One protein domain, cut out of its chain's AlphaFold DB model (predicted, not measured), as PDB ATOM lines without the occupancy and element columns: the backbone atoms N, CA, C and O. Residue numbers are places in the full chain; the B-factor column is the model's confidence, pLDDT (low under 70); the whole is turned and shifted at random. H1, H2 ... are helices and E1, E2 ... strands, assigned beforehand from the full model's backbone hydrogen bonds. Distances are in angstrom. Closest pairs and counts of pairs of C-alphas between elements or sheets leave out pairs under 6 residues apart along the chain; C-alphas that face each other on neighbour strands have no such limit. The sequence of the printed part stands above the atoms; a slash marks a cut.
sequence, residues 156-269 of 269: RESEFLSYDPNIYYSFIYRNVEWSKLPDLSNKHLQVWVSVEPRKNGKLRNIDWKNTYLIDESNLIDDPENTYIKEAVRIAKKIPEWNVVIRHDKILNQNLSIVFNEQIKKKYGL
ATOM      1  N   ARG A 156     115.889   5.910  16.104       90.62
ATOM      2  CA  ARG A 156     114.463   6.044  15.821       90.62
ATOM      3  C   ARG A 156     114.080   5.204  14.615       90.62
ATOM      4  O   ARG A 156     114.697   5.329  13.559       90.62
ATOM      5  N   GLU A 157     113.032   4.416  14.779       88.38
ATOM      6  CA  GLU A 157     112.299   3.799  13.680       88.38
ATOM      7  C   GLU A 157     111.085   4.671  13.378       88.38
ATOM      8  O   GLU A 157     110.395   5.126  14.287       88.38
ATOM      9  N   SER A 158     110.865   4.953  12.102       84.69
ATOM     10  CA  SER A 158     109.678   5.647  11.636       84.69
ATOM     11  C   SER A 158     108.529   4.654  11.583       84.69
ATOM     12  O   SER A 158     108.556   3.735  10.764       84.69
ATOM     13  N   GLU A 159     107.501   4.877  12.401       77.50
ATOM     14  CA  GLU A 159     106.252   4.097  12.365       77.50
ATOM     15  C   GLU A 159     105.624   4.119  10.965       77.50
ATOM     16  O   GLU A 159     105.023   3.150  10.515       77.50
ATOM     17  N   PHE A 160     105.816   5.223  10.240       74.50
ATOM     18  CA  PHE A 160     105.333   5.379   8.876       74.50
ATOM     19  C   PHE A 160     106.081   4.483   7.871       74.50
ATOM     20  O   PHE A 160     105.479   4.011   6.906       74.50
ATOM     21  N   LEU A 161     107.377   4.237   8.084       71.75
ATOM     22  CA  LEU A 161     108.199   3.394   7.208       71.75
ATOM     23  C   LEU A 161     108.182   1.910   7.614       71.75
ATOM     24  O   LEU A 161     108.494   1.064   6.779       71.75
ATOM     25  N   SER A 162     107.848   1.589   8.868       66.25
ATOM     26  CA  SER A 162     107.940   0.235   9.435       66.25
ATOM     27  C   SER A 162     106.647  -0.590   9.371       66.25
ATOM     28  O   SER A 162     106.664  -1.756   9.757       66.25
ATOM     29  N   TYR A 163     105.538  -0.015   8.893       66.00
ATOM     30  CA  TYR A 163     104.203  -0.616   9.010       66.00
ATOM     31  C   TYR A 163     103.871  -1.651   7.916       66.00
ATOM     32  O   TYR A 163     104.205  -2.828   8.018       66.00
ATOM     33  N   ASP A 164     103.189  -1.218   6.855       77.00
ATOM     34  CA  ASP A 164     102.798  -2.017   5.696       77.00
ATOM     35  C   ASP A 164     103.357  -1.314   4.451       77.00
ATOM     36  O   ASP A 164     103.008  -0.147   4.209       77.00
ATOM     37  N   PRO A 165     104.189  -1.989   3.635       78.69
ATOM     38  CA  PRO A 165     104.691  -1.434   2.384       78.69
ATOM     39  C   PRO A 165     103.587  -0.822   1.511       78.69
ATOM     40  O   PRO A 165     103.806   0.207   0.875       78.69
ATOM     41  N   ASN A 166     102.374  -1.384   1.512       83.75
ATOM     42  CA  ASN A 166     101.252  -0.861   0.735       83.75
ATOM     43  C   ASN A 166     100.780   0.515   1.212       83.75
ATOM     44  O   ASN A 166     100.402   1.340   0.377       83.75
ATOM     45  N   ILE A 167     100.801   0.779   2.523       84.31
ATOM     46  CA  ILE A 167     100.436   2.084   3.093       84.31
ATOM     47  C   ILE A 167     101.483   3.119   2.692       84.31
ATOM     48  O   ILE A 167     101.128   4.186   2.189       84.31
ATOM     49  N   TYR A 168     102.762   2.770   2.827       85.69
ATOM     50  CA  TYR A 168     103.876   3.623   2.428       85.69
ATOM     51  C   TYR A 168     103.828   3.979   0.934       85.69
ATOM     52  O   TYR A 168     103.805   5.159   0.570       85.69
ATOM     53  N   TYR A 169     103.717   2.975   0.058       88.62
ATOM     54  CA  TYR A 169     103.598   3.196  -1.385       88.62
ATOM     55  C   TYR A 169     102.342   3.991  -1.741       88.62
ATOM     56  O   TYR A 169     102.394   4.887  -2.582       88.62
ATOM     57  N   SER A 170     101.211   3.708  -1.089       90.25
ATOM     58  CA  SER A 170      99.976   4.455  -1.324       90.25
ATOM     59  C   SER A 170     100.108   5.917  -0.909       90.25
ATOM     60  O   SER A 170      99.648   6.781  -1.648       90.25
ATOM     61  N   PHE A 171     100.752   6.217   0.221       92.19
ATOM     62  CA  PHE A 171     101.027   7.594   0.624       92.19
ATOM     63  C   PHE A 171     101.883   8.317  -0.415       92.19
ATOM     64  O   PHE A 171     101.513   9.416  -0.825       92.19
ATOM     65  N   ILE A 172     102.983   7.699  -0.863       94.19
ATOM     66  CA  ILE A 172     103.875   8.282  -1.874       94.19
ATOM     67  C   ILE A 172     103.080   8.608  -3.135       94.19
ATOM     68  O   ILE A 172     102.966   9.774  -3.506       94.19
ATOM     69  N   TYR A 173     102.489   7.593  -3.768       95.69
ATOM     70  CA  TYR A 173     101.943   7.742  -5.113       95.69
ATOM     71  C   TYR A 173     100.624   8.516  -5.164       95.69
ATOM     72  O   TYR A 173     100.363   9.163  -6.174       95.69
ATOM     73  N   ARG A 174      99.824   8.529  -4.085       95.00
ATOM     74  CA  ARG A 174      98.642   9.411  -3.985       95.00
ATOM     75  C   ARG A 174      99.009  10.872  -3.762       95.00
ATOM     76  O   ARG A 174      98.197  11.745  -4.036       95.00
ATOM     77  N   ASN A 175     100.195  11.150  -3.221       95.62
ATOM     78  CA  ASN A 175     100.646  12.524  -3.041       95.62
ATOM     79  C   ASN A 175     101.328  13.092  -4.283       95.62
ATOM     80  O   ASN A 175     101.533  14.307  -4.295       95.62
ATOM     81  N   VAL A 176     101.680  12.262  -5.272       97.19
ATOM     82  CA  VAL A 176     102.312  12.706  -6.520       97.19
ATOM     83  C   VAL A 176     101.338  13.546  -7.350       97.19
ATOM     84  O   VAL A 176     100.193  13.164  -7.572       97.19
ATOM     85  N   GLU A 177     101.802  14.691  -7.842       96.69
ATOM     86  CA  GLU A 177     101.050  15.600  -8.712       96.69
ATOM     87  C   GLU A 177     101.147  15.155 -10.180       96.69
ATOM     88  O   GLU A 177     101.731  15.832 -11.025       96.69
ATOM     89  N   TRP A 178     100.556  13.996 -10.488       96.06
ATOM     90  CA  TRP A 178     100.654  13.327 -11.794       96.06
ATOM     91  C   TRP A 178     100.257  14.192 -12.994       96.06
ATOM     92  O   TRP A 178     100.809  14.018 -14.077       96.06
ATOM     93  N   SER A 179      99.321  15.126 -12.814       93.88
ATOM     94  CA  SER A 179      98.853  16.036 -13.866       93.88
ATOM     95  C   SER A 179      99.856  17.135 -14.235       93.88
ATOM     96  O   SER A 179      99.709  17.751 -15.286       93.88
ATOM     97  N   LYS A 180     100.865  17.389 -13.391       93.88
ATOM     98  CA  LYS A 180     101.918  18.391 -13.631       93.88
ATOM     99  C   LYS A 180     103.211  17.793 -14.180       93.88
ATOM    100  O   LYS A 180     104.131  18.537 -14.518       93.88
ATOM    101  N   LEU A 181     103.303  16.467 -14.223       95.88
ATOM    102  CA  LEU A 181     104.467  15.777 -14.754       95.88
ATOM    103  C   LEU A 181     104.408  15.733 -16.288       95.88
ATOM    104  O   LEU A 181     103.310  15.647 -16.846       95.88
ATOM    105  N   PRO A 182     105.565  15.774 -16.975       94.94
ATOM    106  CA  PRO A 182     105.625  15.534 -18.411       94.94
ATOM    107  C   PRO A 182     104.984  14.194 -18.789       94.94
ATOM    108  O   PRO A 182     104.841  13.294 -17.957       94.94
ATOM    109  N   ASP A 183     104.616  14.048 -20.059       91.38
ATOM    110  CA  ASP A 183     104.196  12.746 -20.568       91.38
ATOM    111  C   ASP A 183     105.336  11.730 -20.413       91.38
ATOM    112  O   ASP A 183     106.503  12.051 -20.656       91.38
ATOM    113  N   LEU A 184     105.008  10.517 -19.966       91.62
ATOM    114  CA  LEU A 184     106.020   9.482 -19.771       91.62
ATOM    115  C   LEU A 184     106.349   8.791 -21.088       91.62
ATOM    116  O   LEU A 184     107.417   8.201 -21.185       91.62
ATOM    117  N   SER A 185     105.467   8.836 -22.092       88.94
ATOM    118  CA  SER A 185     105.677   8.200 -23.398       88.94
ATOM    119  C   SER A 185     106.125   6.733 -23.276       88.94
ATOM    120  O   SER A 185     107.029   6.282 -23.974       88.94
ATOM    121  N   ASN A 186     105.499   5.989 -22.353       86.81
ATOM    122  CA  ASN A 186     105.831   4.608 -21.969       86.81
ATOM    123  C   ASN A 186     107.208   4.389 -21.306       86.81
ATOM    124  O   ASN A 186     107.611   3.240 -21.123       86.81
ATOM    125  N   LYS A 187     107.911   5.448 -20.895       91.12
ATOM    126  CA  LYS A 187     109.163   5.332 -20.137       91.12
ATOM    127  C   LYS A 187     108.948   4.744 -18.745       91.12
ATOM    128  O   LYS A 187     107.896   4.904 -18.117       91.12
ATOM    129  N   HIS A 188     110.007   4.110 -18.249       94.38
ATOM    130  CA  HIS A 188     110.140   3.683 -16.865       94.38
ATOM    131  C   HIS A 188     111.239   4.508 -16.198       94.38
ATOM    132  O   HIS A 188     112.424   4.260 -16.400       94.38
ATOM    133  N   LEU A 189     110.832   5.483 -15.396       96.56
ATOM    134  CA  LEU A 189     111.733   6.403 -14.717       96.56
ATOM    135  C   LEU A 189     111.815   6.041 -13.234       96.56
ATOM    136  O   LEU A 189     110.782   5.849 -12.594       96.56
ATOM    137  N   GLN A 190     113.016   5.991 -12.662       97.06
ATOM    138  CA  GLN A 190     113.201   5.769 -11.226       97.06
ATOM    139  C   GLN A 190     114.013   6.902 -10.614       97.06
ATOM    140  O   GLN A 190     115.183   7.076 -10.937       97.06
ATOM    141  N   VAL A 191     113.415   7.653  -9.693       97.62
ATOM    142  CA  VAL A 191     114.124   8.692  -8.942       97.62
ATOM    143  C   VAL A 191     114.550   8.149  -7.587       97.62
ATOM    144  O   VAL A 191     113.714   7.687  -6.809       97.62
ATOM    145  N   TRP A 192     115.841   8.263  -7.299       96.62
ATOM    146  CA  TRP A 192     116.431   8.062  -5.984       96.62
ATOM    147  C   TRP A 192     116.628   9.416  -5.317       96.62
ATOM    148  O   TRP A 192     117.308  10.284  -5.855       96.62
ATOM    149  N   VAL A 193     116.033   9.605  -4.142       97.31
ATOM    150  CA  VAL A 193     116.209  10.795  -3.308       97.31
ATOM    151  C   VAL A 193     116.930  10.391  -2.039       97.31
ATOM    152  O   VAL A 193     116.385   9.626  -1.240       97.31
ATOM    153  N   SER A 194     118.130  10.927  -1.836       96.62
ATOM    154  CA  SER A 194     118.877  10.735  -0.598       96.62
ATOM    155  C   SER A 194     118.608  11.889   0.360       96.62
ATOM    156  O   SER A 194     118.634  13.064  -0.016       96.62
ATOM    157  N   VAL A 195     118.302  11.564   1.611       96.38
ATOM    158  CA  VAL A 195     117.919  12.531   2.635       96.38
ATOM    159  C   VAL A 195     118.764  12.393   3.884       96.38
ATOM    160  O   VAL A 195     119.104  11.297   4.326       96.38
ATOM    161  N   GLU A 196     119.031  13.528   4.512       96.62
ATOM    162  CA  GLU A 196     119.720  13.599   5.788       96.62
ATOM    163  C   GLU A 196     118.686  13.830   6.895       96.62
ATOM    164  O   GLU A 196     118.114  14.923   6.976       96.62
ATOM    165  N   PRO A 197     118.399  12.850   7.764       96.56
ATOM    166  CA  PRO A 197     117.493  13.077   8.877       96.56
ATOM    167  C   PRO A 197     118.204  13.761  10.056       96.56
ATOM    168  O   PRO A 197     119.405  13.621  10.290       96.56
ATOM    169  N   ARG A 198     117.437  14.506  10.854       96.12
ATOM    170  CA  ARG A 198     117.834  14.954  12.196       96.12
ATOM    171  C   ARG A 198     117.642  13.817  13.202       96.12
ATOM    172  O   ARG A 198     116.888  12.882  12.955       96.12
ATOM    173  N   LYS A 199     118.224  13.953  14.401       95.06
ATOM    174  CA  LYS A 199     118.041  12.992  15.513       95.06
ATOM    175  C   LYS A 199     116.572  12.728  15.880       95.06
ATOM    176  O   LYS A 199     116.255  11.659  16.383       95.06
ATOM    177  N   ASN A 200     115.682  13.689  15.631       94.00
ATOM    178  CA  ASN A 200     114.247  13.565  15.886       94.00
ATOM    179  C   ASN A 200     113.449  12.999  14.692       94.00
ATOM    180  O   ASN A 200     112.233  13.139  14.675       94.00
ATOM    181  N   GLY A 201     114.112  12.448  13.670       93.94
ATOM    182  CA  GLY A 201     113.465  11.862  12.493       93.94
ATOM    183  C   GLY A 201     112.942  12.871  11.467       93.94
ATOM    184  O   GLY A 201     112.494  12.477  10.394       93.94
ATOM    185  N   LYS A 202     113.012  14.183  11.730       95.38
ATOM    186  CA  LYS A 202     112.631  15.200  10.738       95.38
ATOM    187  C   LYS A 202     113.721  15.379   9.690       95.38
ATOM    188  O   LYS A 202     114.908  15.313  10.004       95.38
ATOM    189  N   LEU A 203     113.313  15.674   8.461       96.50
ATOM    190  CA  LEU A 203     114.228  15.995   7.372       96.50
ATOM    191  C   LEU A 203     115.115  17.199   7.742       96.50
ATOM    192  O   LEU A 203     114.610  18.253   8.135       96.50
ATOM    193  N   ARG A 204     116.439  17.047   7.623       97.25
ATOM    194  CA  ARG A 204     117.407  18.146   7.737       97.25
ATOM    195  C   ARG A 204     117.670  18.775   6.378       97.25
ATOM    196  O   ARG A 204     117.594  19.993   6.265       97.25
ATOM    197  N   ASN A 205     118.020  17.946   5.401       97.81
ATOM    198  CA  ASN A 205     118.446  18.359   4.070       97.81
ATOM    199  C   ASN A 205     118.234  17.216   3.063       97.81
ATOM    200  O   ASN A 205     118.096  16.066   3.487       97.81
ATOM    201  N   ILE A 206     118.242  17.515   1.759       97.94
ATOM    202  CA  ILE A 206     118.470  16.473   0.744       97.94
ATOM    203  C   ILE A 206     119.958  16.441   0.408       97.94
ATOM    204  O   ILE A 206     120.616  17.479   0.311       97.94
ATOM    205  N   ASP A 207     120.471  15.234   0.232       97.06
ATOM    206  CA  ASP A 207     121.803  15.003  -0.290       97.06
ATOM    207  C   ASP A 207     121.726  14.967  -1.819       97.06
ATOM    208  O   ASP A 207     121.444  13.936  -2.437       97.06
ATOM    209  N   TRP A 208     121.941  16.134  -2.430       96.31
ATOM    210  CA  TRP A 208     121.898  16.303  -3.883       96.31
ATOM    211  C   TRP A 208     122.973  15.497  -4.614       96.31
ATOM    212  O   TRP A 208     122.770  15.147  -5.767       96.31
ATOM    213  N   LYS A 209     124.078  15.132  -3.949       95.19
ATOM    214  CA  LYS A 209     125.133  14.312  -4.562       95.19
ATOM    215  C   LYS A 209     124.662  12.882  -4.840       95.19
ATOM    216  O   LYS A 209     125.170  12.239  -5.749       95.19
ATOM    217  N   ASN A 210     123.715  12.384  -4.046       94.06
ATOM    218  CA  ASN A 210     123.161  11.034  -4.160       94.06
ATOM    219  C   ASN A 210     121.663  11.055  -4.506       94.06
ATOM    220  O   ASN A 210     120.952  10.084  -4.247       94.06
ATOM    221  N   THR A 211     121.177  12.165  -5.067       97.19
ATOM    222  CA  THR A 211     119.805  12.307  -5.558       97.19
ATOM    223  C   THR A 211     119.833  12.407  -7.073       97.19
ATOM    224  O   THR A 211     120.436  13.325  -7.613       97.19
ATOM    225  N   TYR A 212     119.199  11.461  -7.756       97.38
ATOM    226  CA  TYR A 212     119.270  11.347  -9.210       97.38
ATOM    227  C   TYR A 212     118.074  10.577  -9.771       97.38
ATOM    228  O   TYR A 212     117.396   9.816  -9.079       97.38
ATOM    229  N   LEU A 213     117.833  10.770 -11.058       97.69
ATOM    230  CA  LEU A 213     116.898  10.028 -11.882       97.69
ATOM    231  C   LEU A 213     117.665   8.986 -12.707       97.69
ATOM    232  O   LEU A 213     118.710   9.280 -13.281       97.69
ATOM    233  N   ILE A 214     117.112   7.782 -12.787       95.88
ATOM    234  CA  ILE A 214     117.508   6.723 -13.709       95.88
ATOM    235  C   ILE A 214     116.475   6.686 -14.838       95.88
ATOM    236  O   ILE A 214     115.286   6.471 -14.580       95.88
ATOM    237  N   ASP A 215     116.935   6.892 -16.069       92.88
ATOM    238  CA  ASP A 215     116.179   6.675 -17.309       92.88
ATOM    239  C   ASP A 215     116.923   5.614 -18.127       92.88
ATOM    240  O   ASP A 215     117.927   5.907 -18.781       92.88
ATOM    241  N   GLU A 216     116.481   4.361 -18.012       86.69
ATOM    242  CA  GLU A 216     117.170   3.184 -18.555       86.69
ATOM    243  C   GLU A 216     118.629   3.077 -18.063       86.69
ATOM    244  O   GLU A 216     118.867   2.759 -16.899       86.69
ATOM    245  N   SER A 217     119.611   3.322 -18.936       86.75
ATOM    246  CA  SER A 217     121.043   3.324 -18.614       86.75
ATOM    247  C   SER A 217     121.595   4.712 -18.268       86.75
ATOM    248  O   SER A 217     122.760   4.821 -17.881       86.75
ATOM    249  N   ASN A 218     120.787   5.769 -18.393       92.12
ATOM    250  CA  ASN A 218     121.211   7.141 -18.140       92.12
ATOM    251  C   ASN A 218     120.954   7.544 -16.687       92.12
ATOM    252  O   ASN A 218     119.864   7.342 -16.150       92.12
ATOM    253  N   LEU A 219     121.957   8.181 -16.082       95.00
ATOM    254  CA  LEU A 219     121.856   8.840 -14.783       95.00
ATOM    255  C   LEU A 219     121.757  10.349 -15.001       95.00
ATOM    256  O   LEU A 219     122.613  10.940 -15.652       95.00
ATOM    257  N   ILE A 220     120.704  10.954 -14.461       96.31
ATOM    258  CA  ILE A 220     120.427  12.388 -14.553       96.31
ATOM    259  C   ILE A 220     120.382  12.935 -13.129       96.31
ATOM    260  O   ILE A 220     119.524  12.541 -12.346       96.31
ATOM    261  N   ASP A 221     121.284  13.845 -12.786       94.94
ATOM    262  CA  ASP A 221     121.407  14.451 -11.454       94.94
ATOM    263  C   ASP A 221     121.008  15.937 -11.426       94.94
ATOM    264  O   ASP A 221     121.147  16.590 -10.393       94.94
ATOM    265  N   ASP A 222     120.463  16.463 -12.530       96.69
ATOM    266  CA  ASP A 222     119.988  17.845 -12.632       96.69
ATOM    267  C   ASP A 222     118.841  18.124 -11.635       96.69
ATOM    268  O   ASP A 222     117.719  17.635 -11.838       96.69
ATOM    269  N   PRO A 223     119.060  18.954 -10.594       94.69
ATOM    270  CA  PRO A 223     118.032  19.297  -9.611       94.69
ATOM    271  C   PRO A 223     116.809  19.982 -10.223       94.69
ATOM    272  O   PRO A 223     115.738  19.994  -9.607       94.69
ATOM    273  N   GLU A 224     116.946  20.561 -11.420       96.94
ATOM    274  CA  GLU A 224     115.860  21.250 -12.100       96.94
ATOM    275  C   GLU A 224     114.888  20.304 -12.819       96.94
ATOM    276  O   GLU A 224     113.774  20.732 -13.150       96.94
ATOM    277  N   ASN A 225     115.245  19.022 -12.968       97.38
ATOM    278  CA  ASN A 225     114.407  17.994 -13.575       97.38
ATOM    279  C   ASN A 225     113.061  17.843 -12.841       97.38
ATOM    280  O   ASN A 225     112.999  17.671 -11.620       97.38
ATOM    281  N   THR A 226     111.960  17.852 -13.597       97.62
ATOM    282  CA  THR A 226     110.598  17.849 -13.041       97.62
ATOM    283  C   THR A 226     110.293  16.618 -12.182       97.62
ATOM    284  O   THR A 226     109.654  16.752 -11.138       97.62
ATOM    285  N   TYR A 227     110.775  15.432 -12.566       97.81
ATOM    286  CA  TYR A 227     110.561  14.204 -11.792       97.81
ATOM    287  C   TYR A 227     111.376  14.204 -10.495       97.81
ATOM    288  O   TYR A 227     110.872  13.780  -9.453       97.81
ATOM    289  N   ILE A 228     112.603  14.738 -10.527       98.31
ATOM    290  CA  ILE A 228     113.444  14.890  -9.331       98.31
ATOM    291  C   ILE A 228     112.810  15.878  -8.352       98.31
ATOM    292  O   ILE A 228     112.640  15.554  -7.175       98.31
ATOM    293  N   LYS A 229     112.386  17.054  -8.832       98.25
ATOM    294  CA  LYS A 229     111.671  18.049  -8.017       98.25
ATOM    295  C   LYS A 229     110.446  17.456  -7.341       98.25
ATOM    296  O   LYS A 229     110.227  17.692  -6.149       98.25
ATOM    297  N   GLU A 230     109.668  16.675  -8.084       98.38
ATOM    298  CA  GLU A 230     108.473  16.045  -7.550       98.38
ATOM    299  C   GLU A 230     108.812  15.001  -6.483       98.38
ATOM    300  O   GLU A 230     108.246  15.030  -5.390       98.38
ATOM    301  N   ALA A 231     109.798  14.140  -6.731       98.25
ATOM    302  CA  ALA A 231     110.234  13.163  -5.740       98.25
ATOM    303  C   ALA A 231     110.782  13.823  -4.463       98.25
ATOM    304  O   ALA A 231     110.455  13.401  -3.352       98.25
ATOM    305  N   VAL A 232     111.546  14.911  -4.595       98.31
ATOM    306  CA  VAL A 232     112.029  15.714  -3.463       98.31
ATOM    307  C   VAL A 232     110.872  16.359  -2.699       98.31
ATOM    308  O   VAL A 232     110.903  16.423  -1.466       98.31
ATOM    309  N   ARG A 233     109.821  16.818  -3.387       98.00
ATOM    310  CA  ARG A 233     108.607  17.334  -2.737       98.00
ATOM    311  C   ARG A 233     107.921  16.245  -1.911       98.00
ATOM    312  O   ARG A 233     107.536  16.520  -0.776       98.00
ATOM    313  N   ILE A 234     107.821  15.017  -2.426       97.56
ATOM    314  CA  ILE A 234     107.298  13.875  -1.659       97.56
ATOM    315  C   ILE A 234     108.195  13.551  -0.462       97.56
ATOM    316  O   ILE A 234     107.686  13.398   0.647       97.56
ATOM    317  N   ALA A 235     109.520  13.531  -0.633       96.69
ATOM    318  CA  ALA A 235     110.460  13.297   0.466       96.69
ATOM    319  C   ALA A 235     110.279  14.312   1.612       96.69
ATOM    320  O   ALA A 235     110.305  13.950   2.789       96.69
ATOM    321  N   LYS A 236     110.015  15.582   1.282       96.69
ATOM    322  CA  LYS A 236     109.712  16.641   2.261       96.69
ATOM    323  C   LYS A 236     108.375  16.447   2.985       96.69
ATOM    324  O   LYS A 236     108.212  16.987   4.076       96.69
ATOM    325  N   LYS A 237     107.428  15.703   2.401       95.38
ATOM    326  CA  LYS A 237     106.126  15.384   3.012       95.38
ATOM    327  C   LYS A 237     106.174  14.186   3.958       95.38
ATOM    328  O   LYS A 237     105.241  14.023   4.741       95.38
ATOM    329  N   ILE A 238     107.211  13.348   3.890       92.75
ATOM    330  CA  ILE A 238     107.341  12.200   4.791       92.75
ATOM    331  C   ILE A 238     107.423  12.721   6.235       92.75
ATOM    332  O   ILE A 238     108.302  13.534   6.545       92.75
ATOM    333  N   PRO A 239     106.502  12.298   7.123       90.44
ATOM    334  CA  PRO A 239     106.370  12.897   8.447       90.44
ATOM    335  C   PRO A 239     107.578  12.601   9.335       90.44
ATOM    336  O   PRO A 239     107.928  13.421  10.190       90.44
ATOM    337  N   GLU A 240     108.204  11.445   9.135       91.81
ATOM    338  CA  GLU A 240     109.304  10.959   9.947       91.81
ATOM    339  C   GLU A 240     110.151   9.937   9.187       91.81
ATOM    340  O   GLU A 240     109.628   9.038   8.527       91.81
ATOM    341  N   TRP A 241     111.464  10.072   9.324       93.19
ATOM    342  CA  TRP A 241     112.473   9.190   8.760       93.19
ATOM    343  C   TRP A 241     113.124   8.344   9.847       93.19
ATOM    344  O   TRP A 241     113.280   8.787  10.989       93.19
ATOM    345  N   ASN A 242     113.576   7.151   9.458       91.31
ATOM    346  CA  ASN A 242     114.460   6.346  10.291       91.31
ATOM    347  C   ASN A 242     115.735   7.134  10.615       91.31
ATOM    348  O   ASN A 242     116.277   7.848   9.769       91.31
ATOM    349  N   VAL A 243     116.238   6.976  11.835       94.06
ATOM    350  CA  VAL A 243     117.506   7.562  12.263       94.06
ATOM    351  C   VAL A 243     118.418   6.439  12.705       94.06
ATOM    352  O   VAL A 243     118.282   5.897  13.802       94.06
ATOM    353  N   VAL A 244     119.373   6.113  11.842       92.75
ATOM    354  CA  VAL A 244     120.382   5.093  12.111       92.75
ATOM    355  C   VAL A 244     121.719   5.775  12.341       92.75
ATOM    356  O   VAL A 244     122.158   6.577  11.519       92.75
ATOM    357  N   ILE A 245     122.358   5.462  13.462       93.31
ATOM    358  CA  ILE A 245     123.716   5.892  13.774       93.31
ATOM    359  C   ILE A 245     124.657   4.758  13.377       93.31
ATOM    360  O   ILE A 245     124.554   3.658  13.922       93.31
ATOM    361  N   ARG A 246     125.575   5.036  12.450       92.12
ATOM    362  CA  ARG A 246     126.680   4.145  12.091       92.12
ATOM    363  C   ARG A 246     127.985   4.921  12.078       92.12
ATOM    364  O   ARG A 246     128.051   5.991  11.475       92.12
ATOM    365  N   HIS A 247     129.013   4.384  12.727       92.81
ATOM    366  CA  HIS A 247     130.320   5.037  12.850       92.81
ATOM    367  C   HIS A 247     130.211   6.495  13.341       92.81
ATOM    368  O   HIS A 247     130.725   7.420  12.710       92.81
ATOM    369  N   ASP A 248     129.439   6.699  14.416       94.06
ATOM    370  CA  ASP A 248     129.145   7.998  15.047       94.06
ATOM    371  C   ASP A 248     128.454   9.042  14.150       94.06
ATOM    372  O   ASP A 248     128.319  10.213  14.516       94.06
ATOM    373  N   LYS A 249     127.959   8.628  12.978       93.88
ATOM    374  CA  LYS A 249     127.255   9.488  12.025       93.88
ATOM    375  C   LYS A 249     125.827   9.013  11.824       93.88
ATOM    376  O   LYS A 249     125.550   7.818  11.787       93.88
ATOM    377  N   ILE A 250     124.916   9.968  11.659       94.06
ATOM    378  CA  ILE A 250     123.567   9.665  11.185       94.06
ATOM    379  C   ILE A 250     123.677   9.300   9.707       94.06
ATOM    380  O   ILE A 250     124.221  10.078   8.924       94.06
ATOM    381  N   LEU A 251     123.181   8.122   9.344       92.44
ATOM    382  CA  LEU A 251     123.148   7.679   7.960       92.44
ATOM    383  C   LEU A 251     122.035   8.368   7.184       92.44
ATOM    384  O   LEU A 251     120.906   8.505   7.672       92.44
ATOM    385  N   ASN A 252     122.349   8.705   5.937       93.56
ATOM    386  CA  ASN A 252     121.348   9.145   4.983       93.56
ATOM    387  C   ASN A 252     120.315   8.035   4.774       93.56
ATOM    388  O   ASN A 252     120.641   6.846   4.771       93.56
ATOM    389  N   GLN A 253     119.063   8.443   4.623       91.44
ATOM    390  CA  GLN A 253     117.966   7.565   4.237       91.44
ATOM    391  C   GLN A 253     117.655   7.806   2.768       91.44
ATOM    392  O   GLN A 253     117.957   8.871   2.239       91.44
ATOM    393  N   ASN A 254     117.051   6.827   2.103       90.38
ATOM    394  CA  ASN A 254     116.742   6.942   0.685       90.38
ATOM    395  C   ASN A 254     115.255   6.691   0.440       90.38
ATOM    396  O   ASN A 254     114.654   5.803   1.042       90.38
ATOM    397  N   LEU A 255     114.686   7.460  -0.480       92.56
ATOM    398  CA  LEU A 255     113.366   7.249  -1.056       92.56
ATOM    399  C   LEU A 255     113.538   6.955  -2.541       92.56
ATOM    400  O   LEU A 255     114.151   7.737  -3.259       92.56
ATOM    401  N   SER A 256     112.971   5.843  -2.996       92.62
ATOM    402  CA  SER A 256     112.887   5.506  -4.413       92.62
ATOM    403  C   SER A 256     111.446   5.669  -4.881       92.62
ATOM    404  O   SER A 256     110.543   5.067  -4.298       92.62
ATOM    405  N   ILE A 257     111.231   6.437  -5.946       95.38
ATOM    406  CA  ILE A 257     109.920   6.614  -6.582       95.38
ATOM    407  C   ILE A 257     110.027   6.204  -8.043       95.38
ATOM    408  O   ILE A 257     110.906   6.677  -8.761       95.38
ATOM    409  N   VAL A 258     109.117   5.339  -8.483       96.06
ATOM    410  CA  VAL A 258     109.023   4.919  -9.881       96.06
ATOM    411  C   VAL A 258     107.893   5.684 -10.564       96.06
ATOM    412  O   VAL A 258     106.756   5.682 -10.094       96.06
ATOM    413  N   PHE A 259     108.192   6.308 -11.698       96.44
ATOM    414  CA  PHE A 259     107.222   6.960 -12.565       96.44
ATOM    415  C   PHE A 259     107.088   6.147 -13.853       96.44
ATOM    416  O   PHE A 259     108.029   6.016 -14.632       96.44
ATOM    417  N   ASN A 260     105.908   5.564 -14.054       95.31
ATOM    418  CA  ASN A 260     105.532   4.854 -15.270       95.31
ATOM    419  C   ASN A 260     104.004   4.906 -15.452       95.31
ATOM    420  O   ASN A 260     103.264   5.254 -14.525       95.31
ATOM    421  N   GLU A 261     103.525   4.540 -16.641       93.94
ATOM    422  CA  GLU A 261     102.098   4.616 -16.981       93.94
ATOM    423  C   GLU A 261     101.212   3.708 -16.113       93.94
ATOM    424  O   GLU A 261     100.068   4.048 -15.811       93.94
ATOM    425  N   GLN A 262     101.731   2.571 -15.643       93.75
ATOM    426  CA  GLN A 262     100.969   1.653 -14.791       93.75
ATOM    427  C   GLN A 262     100.669   2.273 -13.420       93.75
ATOM    428  O   GLN A 262      99.535   2.209 -12.939       93.75
ATOM    429  N   ILE A 263     101.671   2.900 -12.799       93.69
ATOM    430  CA  ILE A 263     101.526   3.585 -11.513       93.69
ATOM    431  C   ILE A 263     100.657   4.834 -11.689       93.69
ATOM    432  O   ILE A 263      99.731   5.034 -10.900       93.69
ATOM    433  N   LYS A 264     100.882   5.621 -12.750       94.50
ATOM    434  CA  LYS A 264     100.059   6.795 -13.076       94.50
ATOM    435  C   LYS A 264      98.588   6.418 -13.245       94.50
ATOM    436  O   LYS A 264      97.733   7.036 -12.627       94.50
ATOM    437  N   LYS A 265      98.274   5.350 -13.985       93.12
ATOM    438  CA  LYS A 265      96.896   4.856 -14.141       93.12
ATOM    439  C   LYS A 265      96.256   4.446 -12.811       93.12
ATOM    440  O   LYS A 265      95.049   4.587 -12.641       93.12
ATOM    441  N   LYS A 266      97.047   3.918 -11.874       93.56
ATOM    442  CA  LYS A 266      96.561   3.466 -10.564       93.56
ATOM    443  C   LYS A 266      96.320   4.618  -9.578       93.56
ATOM    444  O   LYS A 266      95.413   4.507  -8.758       93.56
ATOM    445  N   TYR A 267      97.130   5.677  -9.623       92.62
ATOM    446  CA  TYR A 267      97.158   6.718  -8.584       92.62
ATOM    447  C   TYR A 267      96.933   8.156  -9.078       92.62
ATOM    448  O   TYR A 267      96.776   9.042  -8.248       92.62
ATOM    449  N   GLY A 268      96.923   8.402 -10.388       81.31
ATOM    450  CA  GLY A 268      96.839   9.731 -11.004       81.31
ATOM    451  C   GLY A 268      95.429  10.258 -11.255       81.31
ATOM    452  O   GLY A 268      95.260  11.050 -12.179       81.31
ATOM    453  N   LEU A 269      94.446   9.793 -10.478       67.12
ATOM    454  CA  LEU A 269      93.062  10.284 -10.494       67.12
ATOM    455  C   LEU A 269      92.893  11.478  -9.553       67.12
ATOM    456  O   LEU A 269      93.367  11.375  -8.398       67.12
TER     457      LEU A 269
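This is residues 156 to 269 of the 269 residues of an uncharacterized protein of Psychroflexus sp. MES1-P1E (UniProt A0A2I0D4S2). A strongly twisted four-stranded sheet has one helix, H3, packed slantwise over one face, while H1, H2 and H4 make a row beyond its edge strand E5. The small strand E4 and the turn after it lie at one end of the long axis, and residues 176 to 188, with no named element, run from H2 to E1. The printed part has 114 residues, with four named helices and five named strands in the order H1 H2 E1 E2 E3 H3 E4 E5 H4. The sheet's order is E3 E2 E1 E5, all antiparallel, and the class is mixed, helices and strands. The whole is compact, with a radius of gyration of the C-alphas of 14.4 A, yet elongated, spanning 45 by 28 by 20 A.

Find C-alpha 159 at (106.252, 4.097, 12.365), where H1 begins; it runs to residue 162. H2 follows at residues 165 to 175, 15.5 A long. Look next at E1, residues 189 to 197, 25.2 A, and E2, residues 203 to 215, 26.5 A, which bends by 65 degrees at residue 209. E3 is residues 218 to 220. H3, residues 226 to 237, starts at C-alpha 226 (110.598, 17.849, -13.041) and covers 16.8 A. E4 is residues 243 to 246, E5 residues 253 to 259, 20.0 A, and H4 residues 261 to 267, ending at C-alpha 267 (97.158, 6.718, -8.584).

Start in the sheet, where E1, E2 and E3 form a meander, each strand the antiparallel neighbour of the one before; E1 and E2 are a hairpin, as are E2 and E3. Between E1 and E2 find N 192 and O 212, 2.8 A apart; between E2 and E3, N 213 and O 220, 2.8 A. On the other side of E1 is edge strand E5, with N 193 and O 255 at 2.8 A. H3 is on one face, giving two layers, at a height over the sheet of 7.4 A; its line stands at 37 degrees to E1 on the local plane, slantwise to the strands. The closest C-alphas of H3 and E1 are those of Ile 228 and Val 191, 6.2 A apart. H2 only grazes the sheet, with its residues 169 to 173. H2 and H4 only just touch, with 3 pairs of C-alphas within 8 A, the closest Arg 174 and Tyr 267 at 5.5 A, about perpendicular at 88 degrees. H1 is close to H2 but not clearly touching, the C-alphas of Leu 161 and Tyr 168 being 6.4 A apart. E4 pairs with no named strand, but its residues 245 to 246 pair antiparallel with residues 249 to 250. In H2, H3 and H4 every O i to N i+4 pair is within hydrogen-bond range; H1 is too short for such a pair, and its one O i to N i+3 pair is not within range.

The two C-alphas farthest apart are those of Ser 185 and Asp 248, 45.0 A. The printed part has no cut, and it ends at Leu 269, the chain's last residue. The link from H2 to E1, 13 residues, is long. The mean pLDDT of the printed part is 92.5; look for values under 70 at residues 162 to 163 and 269.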